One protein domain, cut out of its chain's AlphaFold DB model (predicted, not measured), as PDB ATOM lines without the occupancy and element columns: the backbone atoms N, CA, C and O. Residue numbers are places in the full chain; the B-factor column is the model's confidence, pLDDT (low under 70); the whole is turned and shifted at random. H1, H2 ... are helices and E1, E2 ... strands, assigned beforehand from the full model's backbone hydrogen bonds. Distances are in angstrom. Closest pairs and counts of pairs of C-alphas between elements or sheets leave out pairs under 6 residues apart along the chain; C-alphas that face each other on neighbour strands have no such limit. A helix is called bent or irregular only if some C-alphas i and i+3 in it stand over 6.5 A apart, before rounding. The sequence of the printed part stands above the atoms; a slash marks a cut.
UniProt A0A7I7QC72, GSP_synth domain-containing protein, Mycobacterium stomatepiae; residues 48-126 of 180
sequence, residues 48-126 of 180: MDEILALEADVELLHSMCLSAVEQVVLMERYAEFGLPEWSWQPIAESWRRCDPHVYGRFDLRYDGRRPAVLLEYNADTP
ATOM      1  N   MET A  48     176.411  97.495 145.640       93.94
ATOM      2  CA  MET A  48     176.588  98.651 144.753       93.94
ATOM      3  C   MET A  48     175.569  98.684 143.601       93.94
ATOM      4  O   MET A  48     175.102  99.748 143.212       93.94
ATOM      5  N   ASP A  49     175.196  97.527 143.059       95.06
ATOM      6  CA  ASP A  49     174.179  97.425 142.007       95.06
ATOM      7  C   ASP A  49     172.796  97.891 142.487       95.06
ATOM      8  O   ASP A  49     172.060  98.524 141.732       95.06
ATOM      9  N   GLU A  50     172.464  97.646 143.753       95.19
ATOM     10  CA  GLU A  50     171.235  98.141 144.368       95.19
ATOM     11  C   GLU A  50     171.243  99.653 144.562       95.19
ATOM     12  O   GLU A  50     170.216 100.297 144.359       95.19
ATOM     13  N   ILE A  51     172.393 100.217 144.943       94.31
ATOM     14  CA  ILE A  51     172.580 101.667 145.069       94.31
ATOM     15  C   ILE A  51     172.357 102.339 143.714       94.31
ATOM     16  O   ILE A  51     171.507 103.219 143.610       94.31
ATOM     17  N   LEU A  52     173.034 101.864 142.666       94.25
ATOM     18  CA  LEU A  52     172.913 102.422 141.316       94.25
ATOM     19  C   LEU A  52     171.486 102.300 140.758       94.25
ATOM     20  O   LEU A  52     171.001 103.199 140.073       94.25
ATOM     21  N   ALA A  53     170.792 101.197 141.054       95.19
ATOM     22  CA  ALA A  53     169.394 101.032 140.669       95.19
ATOM     23  C   ALA A  53     168.476 102.028 141.399       95.19
ATOM     24  O   ALA A  53     167.604 102.626 140.770       95.19
ATOM     25  N   LEU A  54     168.689 102.240 142.702       95.69
ATOM     26  CA  LEU A  54     167.932 103.218 143.484       95.69
ATOM     27  C   LEU A  54     168.169 104.650 143.004       95.69
ATOM     28  O   LEU A  54     167.209 105.411 142.937       95.69
ATOM     29  N   GLU A  55     169.407 105.005 142.651       94.56
ATOM     30  CA  GLU A  55     169.748 106.309 142.066       94.56
ATOM     31  C   GLU A  55     168.978 106.557 140.762       94.56
ATOM     32  O   GLU A  55     168.302 107.577 140.623       94.56
ATOM     33  N   ALA A  56     168.982 105.584 139.848       95.81
ATOM     34  CA  ALA A  56     168.229 105.682 138.599       95.81
ATOM     35  C   ALA A  56     166.711 105.808 138.837       95.81
ATOM     36  O   ALA A  56     166.037 106.601 138.172       95.81
ATOM     37  N   ASP A  57     166.167 105.057 139.801       96.38
ATOM     38  CA  ASP A  57     164.753 105.141 140.171       96.38
ATOM     39  C   ASP A  57     164.400 106.541 140.708       96.38
ATOM     40  O   ASP A  57     163.394 107.117 140.289       96.38
ATOM     41  N   VAL A  58     165.212 107.133 141.597       95.69
ATOM     42  CA  VAL A  58     164.913 108.468 142.154       95.69
ATOM     43  C   VAL A  58     165.069 109.593 141.133       95.69
ATOM     44  O   VAL A  58     164.268 110.529 141.156       95.69
ATOM     45  N   GLU A  59     166.023 109.501 140.205       95.75
ATOM     46  CA  GLU A  59     166.162 110.464 139.102       95.75
ATOM     47  C   GLU A  59     164.936 110.449 138.180       95.75
ATOM     48  O   GLU A  59     164.393 111.501 137.808       95.75
ATOM     49  N   LEU A  60     164.449 109.248 137.850       97.62
ATOM     50  CA  LEU A  60     163.237 109.074 137.058       97.62
ATOM     51  C   LEU A  60     162.010 109.619 137.799       97.62
ATOM     52  O   LEU A  60     161.233 110.384 137.220       97.62
ATOM     53  N   LEU A  61     161.846 109.272 139.077       97.88
ATOM     54  CA  LEU A  61     160.734 109.747 139.903       97.88
ATOM     55  C   LEU A  61     160.732 111.272 140.029       97.88
ATOM     56  O   LEU A  61     159.680 111.892 139.864       97.88
ATOM     57  N   HIS A  62     161.891 111.895 140.245       97.00
ATOM     58  CA  HIS A  62     162.010 113.352 140.282       97.00
ATOM     59  C   HIS A  62     161.570 113.992 138.961       97.00
ATOM     60  O   HIS A  62     160.735 114.900 138.960       97.00
ATOM     61  N   SER A  63     162.033 113.458 137.829       97.38
ATOM     62  CA  SER A  63     161.642 113.929 136.494       97.38
ATOM     63  C   SER A  63     160.132 113.800 136.245       97.38
ATOM     64  O   SER A  63     159.501 114.697 135.673       97.38
ATOM     65  N   MET A  64     159.519 112.709 136.715       97.81
ATOM     66  CA  MET A  64     158.069 112.507 136.653       97.81
ATOM     67  C   MET A  64     157.310 113.512 137.526       97.81
ATOM     68  O   MET A  64     156.292 114.046 137.084       97.81
ATOM     69  N   CYS A  65     157.800 113.816 138.731       97.19
ATOM     70  CA  CYS A  65     157.207 114.827 139.607       97.19
ATOM     71  C   CYS A  65     157.254 116.224 138.977       97.19
ATOM     72  O   CYS A  65     156.231 116.905 138.954       97.19
ATOM     73  N   LEU A  66     158.390 116.630 138.400       96.81
ATOM     74  CA  LEU A  66     158.496 117.909 137.687       96.81
ATOM     75  C   LEU A  66     157.548 117.969 136.480       96.81
ATOM     76  O   LEU A  66     156.868 118.971 136.275       96.81
ATOM     77  N   SER A  67     157.434 116.872 135.729       98.00
ATOM     78  CA  SER A  67     156.486 116.774 134.612       98.00
ATOM     79  C   SER A  67     155.033 116.891 135.078       98.00
ATOM     80  O   SER A  67     154.207 117.495 134.397       98.00
ATOM     81  N   ALA A  68     154.698 116.335 136.244       97.00
ATOM     82  CA  ALA A  68     153.373 116.489 136.828       97.00
ATOM     83  C   ALA A  68     153.094 117.950 137.216       97.00
ATOM     84  O   ALA A  68     152.016 118.451 136.902       97.00
ATOM     85  N   VAL A  69     154.059 118.648 137.827       96.94
ATOM     86  CA  VAL A  69     153.938 120.081 138.158       96.94
ATOM     87  C   VAL A  69     153.726 120.919 136.897       96.94
ATOM     88  O   VAL A  69     152.796 121.722 136.862       96.94
ATOM     89  N   GLU A  70     154.501 120.674 135.835       98.00
ATOM     90  CA  GLU A  70     154.316 121.319 134.527       98.00
ATOM     91  C   GLU A  70     152.868 121.171 134.037       98.00
ATOM     92  O   GLU A  70     152.225 122.152 133.676       98.00
ATOM     93  N   GLN A  71     152.313 119.954 134.077       98.25
ATOM     94  CA  GLN A  71     150.932 119.713 133.645       98.25
ATOM     95  C   GLN A  71     149.899 120.429 134.521       98.25
ATOM     96  O   GLN A  71     148.888 120.900 134.003       98.25
ATOM     97  N   VAL A  72     150.130 120.522 135.834       98.00
ATOM     98  CA  VAL A  72     149.249 121.274 136.740       98.00
ATOM     99  C   VAL A  72     149.251 122.756 136.386       98.00
ATOM    100  O   VAL A  72     148.180 123.357 136.324       98.00
ATOM    101  N   VAL A  73     150.427 123.325 136.114       98.12
ATOM    102  CA  VAL A  73     150.585 124.740 135.757       98.12
ATOM    103  C   VAL A  73     149.990 125.041 134.380       98.12
ATOM    104  O   VAL A  73     149.216 125.985 134.253       98.12
ATOM    105  N   LEU A  74     150.299 124.239 133.355       97.94
ATOM    106  CA  LEU A  74     149.816 124.456 131.983       97.94
ATOM    107  C   LEU A  74     148.296 124.350 131.852       97.94
ATOM    108  O   LEU A  74     147.697 125.059 131.047       97.94
ATOM    109  N   MET A  75     147.689 123.438 132.610       98.19
ATOM    110  CA  MET A  75     146.253 123.165 132.553       98.19
ATOM    111  C   MET A  75     145.473 123.895 133.657       98.19
ATOM    112  O   MET A  75     144.287 123.631 133.826       98.19
ATOM    113  N   GLU A  76     146.137 124.762 134.428       97.75
ATOM    114  CA  GLU A  76     145.559 125.537 135.535       97.75
ATOM    115  C   GLU A  76     144.793 124.676 136.567       97.75
ATOM    116  O   GLU A  76     143.788 125.086 137.146       97.75
ATOM    117  N   ARG A  77     145.283 123.459 136.850       98.19
ATOM    118  CA  ARG A  77     144.607 122.450 137.699       98.19
ATOM    119  C   ARG A  77     144.788 122.675 139.204       98.19
ATOM    120  O   ARG A  77     144.654 121.748 139.999       98.19
ATOM    121  N   TYR A  78     145.094 123.897 139.624       98.06
ATOM    122  CA  TYR A  78     145.437 124.227 141.010       98.06
ATOM    123  C   TYR A  78     144.329 123.881 142.015       98.06
ATOM    124  O   TYR A  78     144.610 123.397 143.113       98.06
ATOM    125  N   ALA A  79     143.065 124.074 141.624       97.81
ATOM    126  CA  ALA A  79     141.907 123.749 142.456       97.81
ATOM    127  C   ALA A  79     141.820 122.249 142.795       97.81
ATOM    128  O   ALA A  79     141.414 121.891 143.899       97.81
ATOM    129  N   GLU A  80     142.248 121.365 141.885       97.94
ATOM    130  CA  GLU A  80     142.269 119.912 142.117       97.94
ATOM    131  C   GLU A  80     143.281 119.508 143.198       97.94
ATOM    132  O   GLU A  80     143.118 118.479 143.850       97.94
ATOM    133  N   PHE A  81     144.299 120.342 143.416       96.12
ATOM    134  CA  PHE A  81     145.316 120.182 144.455       96.12
ATOM    135  C   PHE A  81     144.951 120.916 145.754       96.12
ATOM    136  O   PHE A  81     145.759 120.974 146.678       96.12
ATOM    137  N   GLY A  82     143.742 121.485 145.845       97.38
ATOM    138  CA  GLY A  82     143.281 122.207 147.032       97.38
ATOM    139  C   GLY A  82     144.016 123.526 147.282       97.38
ATOM    140  O   GLY A  82     143.986 124.038 148.401       97.38
ATOM    141  N   LEU A  83     144.681 124.081 146.264       97.31
ATOM    142  CA  LEU A  83     145.426 125.331 146.386       97.31
ATOM    143  C   LEU A  83     144.468 126.528 146.333       97.31
ATOM    144  O   LEU A  83     143.593 126.571 145.463       97.31
ATOM    145  N   PRO A  84     144.630 127.536 147.204       97.69
ATOM    146  CA  PRO A  84     143.765 128.710 147.198       97.69
ATOM    147  C   PRO A  84     144.065 129.628 146.002       97.69
ATOM    148  O   PRO A  84     145.228 129.806 145.641       97.69
ATOM    149  N   GLU A  85     143.038 130.262 145.427       98.06
ATOM    150  CA  GLU A  85     143.136 131.073 144.191       98.06
ATOM    151  C   GLU A  85     144.238 132.136 144.214       98.06
ATOM    152  O   GLU A  85     144.940 132.336 143.225       98.06
ATOM    153  N   TRP A  86     144.454 132.779 145.364       98.12
ATOM    154  CA  TRP A  86     145.488 133.806 145.510       98.12
ATOM    155  C   TRP A  86     146.917 133.279 145.277       98.12
ATOM    156  O   TRP A  86     147.816 134.072 145.006       98.12
ATOM    157  N   SER A  87     147.143 131.962 145.373       97.94
ATOM    158  CA  SER A  87     148.459 131.330 145.190       97.94
ATOM    159  C   SER A  87     148.758 130.916 143.745       97.94
ATOM    160  O   SER A  87     149.918 130.701 143.402       97.94
ATOM    161  N   TRP A  88     147.746 130.832 142.876       98.25
ATOM    162  CA  TRP A  88     147.881 130.211 141.552       98.25
ATOM    163  C   TRP A  88     148.836 130.980 140.636       98.25
ATOM    164  O   TRP A  88     149.763 130.401 140.071       98.25
ATOM    165  N   GLN A  89     148.648 132.298 140.526       98.12
ATOM    166  CA  GLN A  89     149.517 133.146 139.712       98.12
ATOM    167  C   GLN A  89     150.970 133.157 140.232       98.12
ATOM    168  O   GLN A  89     151.865 132.907 139.422       98.12
ATOM    169  N   PRO A  90     151.241 133.356 141.541       98.25
ATOM    170  CA  PRO A  90     152.593 133.225 142.086       98.25
ATOM    171  C   PRO A  90     153.278 131.891 141.762       98.25
ATOM    172  O   PRO A  90     154.451 131.886 141.386       98.25
ATOM    173  N   ILE A  91     152.555 130.767 141.849       97.44
ATOM    174  CA  ILE A  91     153.082 129.441 141.490       97.44
ATOM    175  C   ILE A  91     153.450 129.390 140.004       97.44
ATOM    176  O   ILE A  91     154.555 128.973 139.659       97.44
ATOM    177  N   ALA A  92     152.557 129.844 139.118       98.12
ATOM    178  CA  ALA A  92     152.811 129.865 137.677       98.12
ATOM    179  C   ALA A  92     154.037 130.717 137.317       98.12
ATOM    180  O   ALA A  92     154.843 130.339 136.468       98.12
ATOM    181  N   GLU A  93     154.184 131.879 137.953       98.06
ATOM    182  CA  GLU A  93     155.318 132.776 137.744       98.06
ATOM    183  C   GLU A  93     156.630 132.178 138.257       98.06
ATOM    184  O   GLU A  93     157.635 132.243 137.551       98.06
ATOM    185  N   SER A  94     156.611 131.570 139.445       96.69
ATOM    186  CA  SER A  94     157.766 130.877 140.025       96.69
ATOM    187  C   SER A  94     158.248 129.736 139.127       96.69
ATOM    188  O   SER A  94     159.433 129.643 138.801       96.69
ATOM    189  N   TRP A  95     157.307 128.938 138.620       97.25
ATOM    190  CA  TRP A  95     157.598 127.847 137.699       97.25
ATOM    191  C   TRP A  95     158.199 128.336 136.372       97.25
ATOM    192  O   TRP A  95     159.222 127.819 135.929       97.25
ATOM    193  N   ARG A  96     157.636 129.396 135.768       96.62
ATOM    194  CA  ARG A  96     158.158 130.001 134.523       96.62
ATOM    195  C   ARG A  96     159.555 130.598 134.674       96.62
ATOM    196  O   ARG A  96     160.304 130.615 133.703       96.62
ATOM    197  N   ARG A  97     159.892 131.118 135.857       95.12
ATOM    198  CA  ARG A  97     161.248 131.598 136.167       95.12
ATOM    199  C   ARG A  97     162.230 130.467 136.455       95.12
ATOM    200  O   ARG A  97     163.426 130.735 136.525       95.12
ATOM    201  N   CYS A  98     161.737 129.239 136.611       93.69
ATOM    202  CA  CYS A  98     162.509 128.107 137.100       93.69
ATOM    203  C   CYS A  98     163.173 128.428 138.447       93.69
ATOM    204  O   CYS A  98     164.368 128.179 138.619       93.69
ATOM    205  N   ASP A  99     162.406 129.014 139.381       93.88
ATOM    206  CA  ASP A  99     162.927 129.357 140.705       93.88
ATOM    207  C   ASP A  99     163.595 128.116 141.348       93.88
ATOM    208  O   ASP A  99     163.067 126.999 141.271       93.88
ATOM    209  N   PRO A 100     164.786 128.276 141.950       92.81
ATOM    210  CA  PRO A 100     165.585 127.140 142.377       92.81
ATOM    211  C   PRO A 100     165.034 126.443 143.627       92.81
ATOM    212  O   PRO A 100     164.574 127.082 144.569       92.81
ATOM    213  N   HIS A 101     165.212 125.122 143.687       92.81
ATOM    214  CA  HIS A 101     165.021 124.302 144.890       92.81
ATOM    215  C   HIS A 101     166.366 123.815 145.453       92.81
ATOM    216  O   HIS A 101     167.346 123.685 144.713       92.81
ATOM    217  N   VAL A 102     166.422 123.515 146.754       93.44
ATOM    218  CA  VAL A 102     167.656 123.062 147.428       93.44
ATOM    219  C   VAL A 102     167.710 121.538 147.523       93.44
ATOM    220  O   VAL A 102     168.655 120.933 147.033       93.44
ATOM    221  N   TYR A 103     166.709 120.913 148.143       93.69
ATOM    222  CA  TYR A 103     166.651 119.464 148.337       93.69
ATOM    223  C   TYR A 103     165.205 118.998 148.558       93.69
ATOM    224  O   TYR A 103     164.322 119.809 148.823       93.69
ATOM    225  N   GLY A 104     164.972 117.689 148.459       94.56
ATOM    226  CA  GLY A 104     163.701 117.037 148.775       94.56
ATOM    227  C   GLY A 104     163.943 115.604 149.249       94.56
ATOM    228  O   GLY A 104     165.039 115.074 149.063       94.56
ATOM    229  N   ARG A 105     162.938 114.969 149.860       95.69
ATOM    230  CA  ARG A 105     163.041 113.588 150.358       95.69
ATOM    231  C   ARG A 105     161.969 112.700 149.746       95.69
ATOM    232  O   ARG A 105     160.779 112.960 149.907       95.69
ATOM    233  N   PHE A 106     162.398 111.633 149.086       95.88
ATOM    234  CA  PHE A 106     161.506 110.556 148.678       95.88
ATOM    235  C   PHE A 106     161.341 109.537 149.795       95.88
ATOM    236  O   PHE A 106     162.324 109.064 150.368       95.88
ATOM    237  N   ASP A 107     160.100 109.131 150.017       96.69
ATOM    238  CA  ASP A 107     159.780 107.985 150.848       96.69
ATOM    239  C   ASP A 107     159.424 106.831 149.909       96.69
ATOM    240  O   ASP A 107     158.451 106.872 149.146       96.69
ATOM    241  N   LEU A 108     160.261 105.798 149.935       96.50
ATOM    242  CA  LEU A 108     160.207 104.688 148.994       96.50
ATOM    243  C   LEU A 108     159.909 103.377 149.714       96.50
ATOM    244  O   LEU A 108     160.405 103.108 150.809       96.50
ATOM    245  N   ARG A 109     159.165 102.500 149.041       96.50
ATOM    246  CA  ARG A 109     159.104 101.081 149.388       96.50
ATOM    247  C   ARG A 109     160.054 100.302 148.486       96.50
ATOM    248  O   ARG A 109     159.806 100.194 147.287       96.50
ATOM    249  N   TYR A 110     161.073  99.700 149.089       95.31
ATOM    250  CA  TYR A 110     162.078  98.896 148.397       95.31
ATOM    251  C   TYR A 110     162.337  97.579 149.140       95.31
ATOM    252  O   TYR A 110     162.437  97.559 150.367       95.31
ATOM    253  N   ASP A 111     162.408  96.471 148.401       92.50
ATOM    254  CA  ASP A 111     162.604  95.120 148.946       92.50
ATOM    255  C   ASP A 111     163.903  94.440 148.475       92.50
ATOM    256  O   ASP A 111     164.146  93.282 148.826       92.50
ATOM    257  N   GLY A 112     164.740  95.137 147.696       91.50
ATOM    258  CA  GLY A 112     165.968  94.577 147.125       91.50
ATOM    259  C   GLY A 112     165.761  93.696 145.890       91.50
ATOM    260  O   GLY A 112     166.702  93.040 145.455       91.50
ATOM    261  N   ARG A 113     164.534  93.573 145.362       91.50
ATOM    262  CA  ARG A 113     164.215  92.648 144.255       91.50
ATOM    263  C   ARG A 113     163.543  93.314 143.067       91.50
ATOM    264  O   ARG A 113     163.548  92.750 141.974       91.50
ATOM    265  N   ARG A 114     162.882  94.445 143.287       94.06
ATOM    266  CA  ARG A 114     162.128  95.189 142.275       94.06
ATOM    267  C   ARG A 114     162.464  96.676 142.371       94.06
ATOM    268  O   ARG A 114     162.885  97.098 143.449       94.06
ATOM    269  N   PRO A 115     162.215  97.449 141.297       95.69
ATOM    270  CA  PRO A 115     162.325  98.901 141.349       95.69
ATOM    271  C   PRO A 115     161.561  99.483 142.537       95.69
ATOM    272  O   PRO A 115     160.504  98.962 142.932       95.69
ATOM    273  N   ALA A 116     162.105 100.548 143.112       96.69
ATOM    274  CA  ALA A 116     161.504 101.232 144.238       96.69
ATOM    275  C   ALA A 116     160.133 101.804 143.861       96.69
ATOM    276  O   ALA A 116     159.911 102.330 142.770       96.69
ATOM    277  N   VAL A 117     159.184 101.702 144.789       96.81
ATOM    278  CA  VAL A 117     157.847 102.276 144.617       96.81
ATOM    279  C   VAL A 117     157.747 103.547 145.442       96.81
ATOM    280  O   VAL A 117     157.917 103.498 146.661       96.81
ATOM    281  N   LEU A 118     157.429 104.658 144.776       97.50
ATOM    282  CA  LEU A 118     157.166 105.939 145.420       97.50
ATOM    283  C   LEU A 118     155.931 105.850 146.321       97.50
ATOM    284  O   LEU A 118     154.851 105.471 145.860       97.50
ATOM    285  N   LEU A 119     156.095 106.204 147.596       97.06
ATOM    286  CA  LEU A 119     154.988 106.400 148.531       97.06
ATOM    287  C   LEU A 119     154.617 107.881 148.604       97.06
ATOM    288  O   LEU A 119     153.459 108.229 148.398       97.06
ATOM    289  N   GLU A 120     155.609 108.741 148.835       96.38
ATOM    290  CA  GLU A 120     155.446 110.195 148.864       96.38
ATOM    291  C   GLU A 120     156.748 110.918 148.495       96.38
ATOM    292  O   GLU A 120     157.848 110.372 148.629       96.38
ATOM    293  N   TYR A 121     156.613 112.158 148.018       96.50
ATOM    294  CA  TYR A 121     157.735 113.061 147.779       96.50
ATOM    295  C   TYR A 121     157.582 114.325 148.629       96.50
ATOM    296  O   TYR A 121     156.783 115.209 148.325       96.50
ATOM    297  N   ASN A 122     158.380 114.410 149.689       96.50
ATOM    298  CA  ASN A 122     158.443 115.549 150.593       96.50
ATOM    299  C   ASN A 122     159.386 116.613 150.015       96.50
ATOM    300  O   ASN A 122     160.565 116.671 150.365       96.50
ATOM    301  N   ALA A 123     158.874 117.424 149.088       93.81
ATOM    302  CA  ALA A 123     159.648 118.478 148.426       93.81
ATOM    303  C   ALA A 123     159.651 119.825 149.179       93.81
ATOM    304  O   ALA A 123     160.526 120.645 148.936       93.81
ATOM    305  N   ASP A 124     158.696 120.043 150.090       90.88
ATOM    306  CA  ASP A 124     158.521 121.315 150.815       90.88
ATOM    307  C   ASP A 124     159.069 121.263 152.252       90.88
ATOM    308  O   ASP A 124     159.731 122.182 152.726       90.88
ATOM    309  N   THR A 125     158.863 120.140 152.948       85.38
ATOM    310  CA  THR A 125     159.325 119.945 154.336       85.38
ATOM    311  C   THR A 125     160.145 118.660 154.532       85.38
ATOM    312  O   THR A 125     159.841 117.839 155.402       85.38
ATOM    313  N   PRO A 126     161.215 118.440 153.742       88.94
ATOM    314  CA  PRO A 126     162.085 117.280 153.918       88.94
ATOM    315  C   PRO A 126     162.835 117.326 155.264       88.94
ATOM    316  O   PRO A 126     163.820 118.050 155.440       88.94
TER     317      PRO A 126
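This is residues 48 to 126 of the 180 residues of the protein "GSP_synth domain-containing protein" of Mycobacterium stomatepiae (UniProt A0A7I7QC72). One long helix, H1, makes the long axis; the strand hairpin E1 E2 lies beside its residues 54 to 65, while the shorter helices H2 and H3 gather at its last end. H3 is set steeply against the last turns of H1, and residues 98 to 104 lead back from H3 to the hairpin. The 79 printed residues hold three named helices and two named strands, in the order H1, H2, H3, E1, E2; the sheet E1 - E2 is antiparallel and the class is mostly helix. The whole is loose, with a radius of gyration of the C-alphas of 15.1 A, and elongated, spanning 46 by 23 by 22 A.

H1, residues 48 to 74, touches H3, residues 85 to 97, with its residues 70 to 73 alone; the closest C-alphas, of Val 73 and Ala 92, are 5.9 A apart. They run opposite ways at a steep tilt of 58 degrees. H2, residues 77 to 81, is close to H1 but not clearly touching, with the closest C-alphas, of Val 72 and Tyr 78, 6.4 A apart. H2 and H3 only just touch, and only at the corner by their link, with 3 pairs of C-alphas within 8 A, the closest those of Tyr 78 and Trp 88 at 6.5 A. E1, residues 105 to 109, and E2, residues 117 to 122, form an antiparallel hairpin at 158 degrees; N 107 and O 120, 2.9 A, are within hydrogen-bond range. The closest C-alphas of H1 and E2, of Leu 61 and Leu 118, are 7.6 A apart. H2 is apart from both strands. In H1 every O i to N i+4 pair is within hydrogen-bond range, in H3 7 of 9, and in H2 0 of 1, beside 2 of 2 O i to N i+3 pairs.

H1 is 39.3 A long, from C-alpha 48 at (176.588, 98.651, 144.753). H3, 19.8 A, is irregular, with C-alphas 86 and 89 7.1 A apart. E2, 14.6 A, ends at C-alpha 122 at (158.443, 115.549, 150.593).

The C-alphas farthest apart, of Met 48 and Trp 86, are 46.9 A apart. The printed part has no cut and no long link. No printed residue is under 70 in pLDDT.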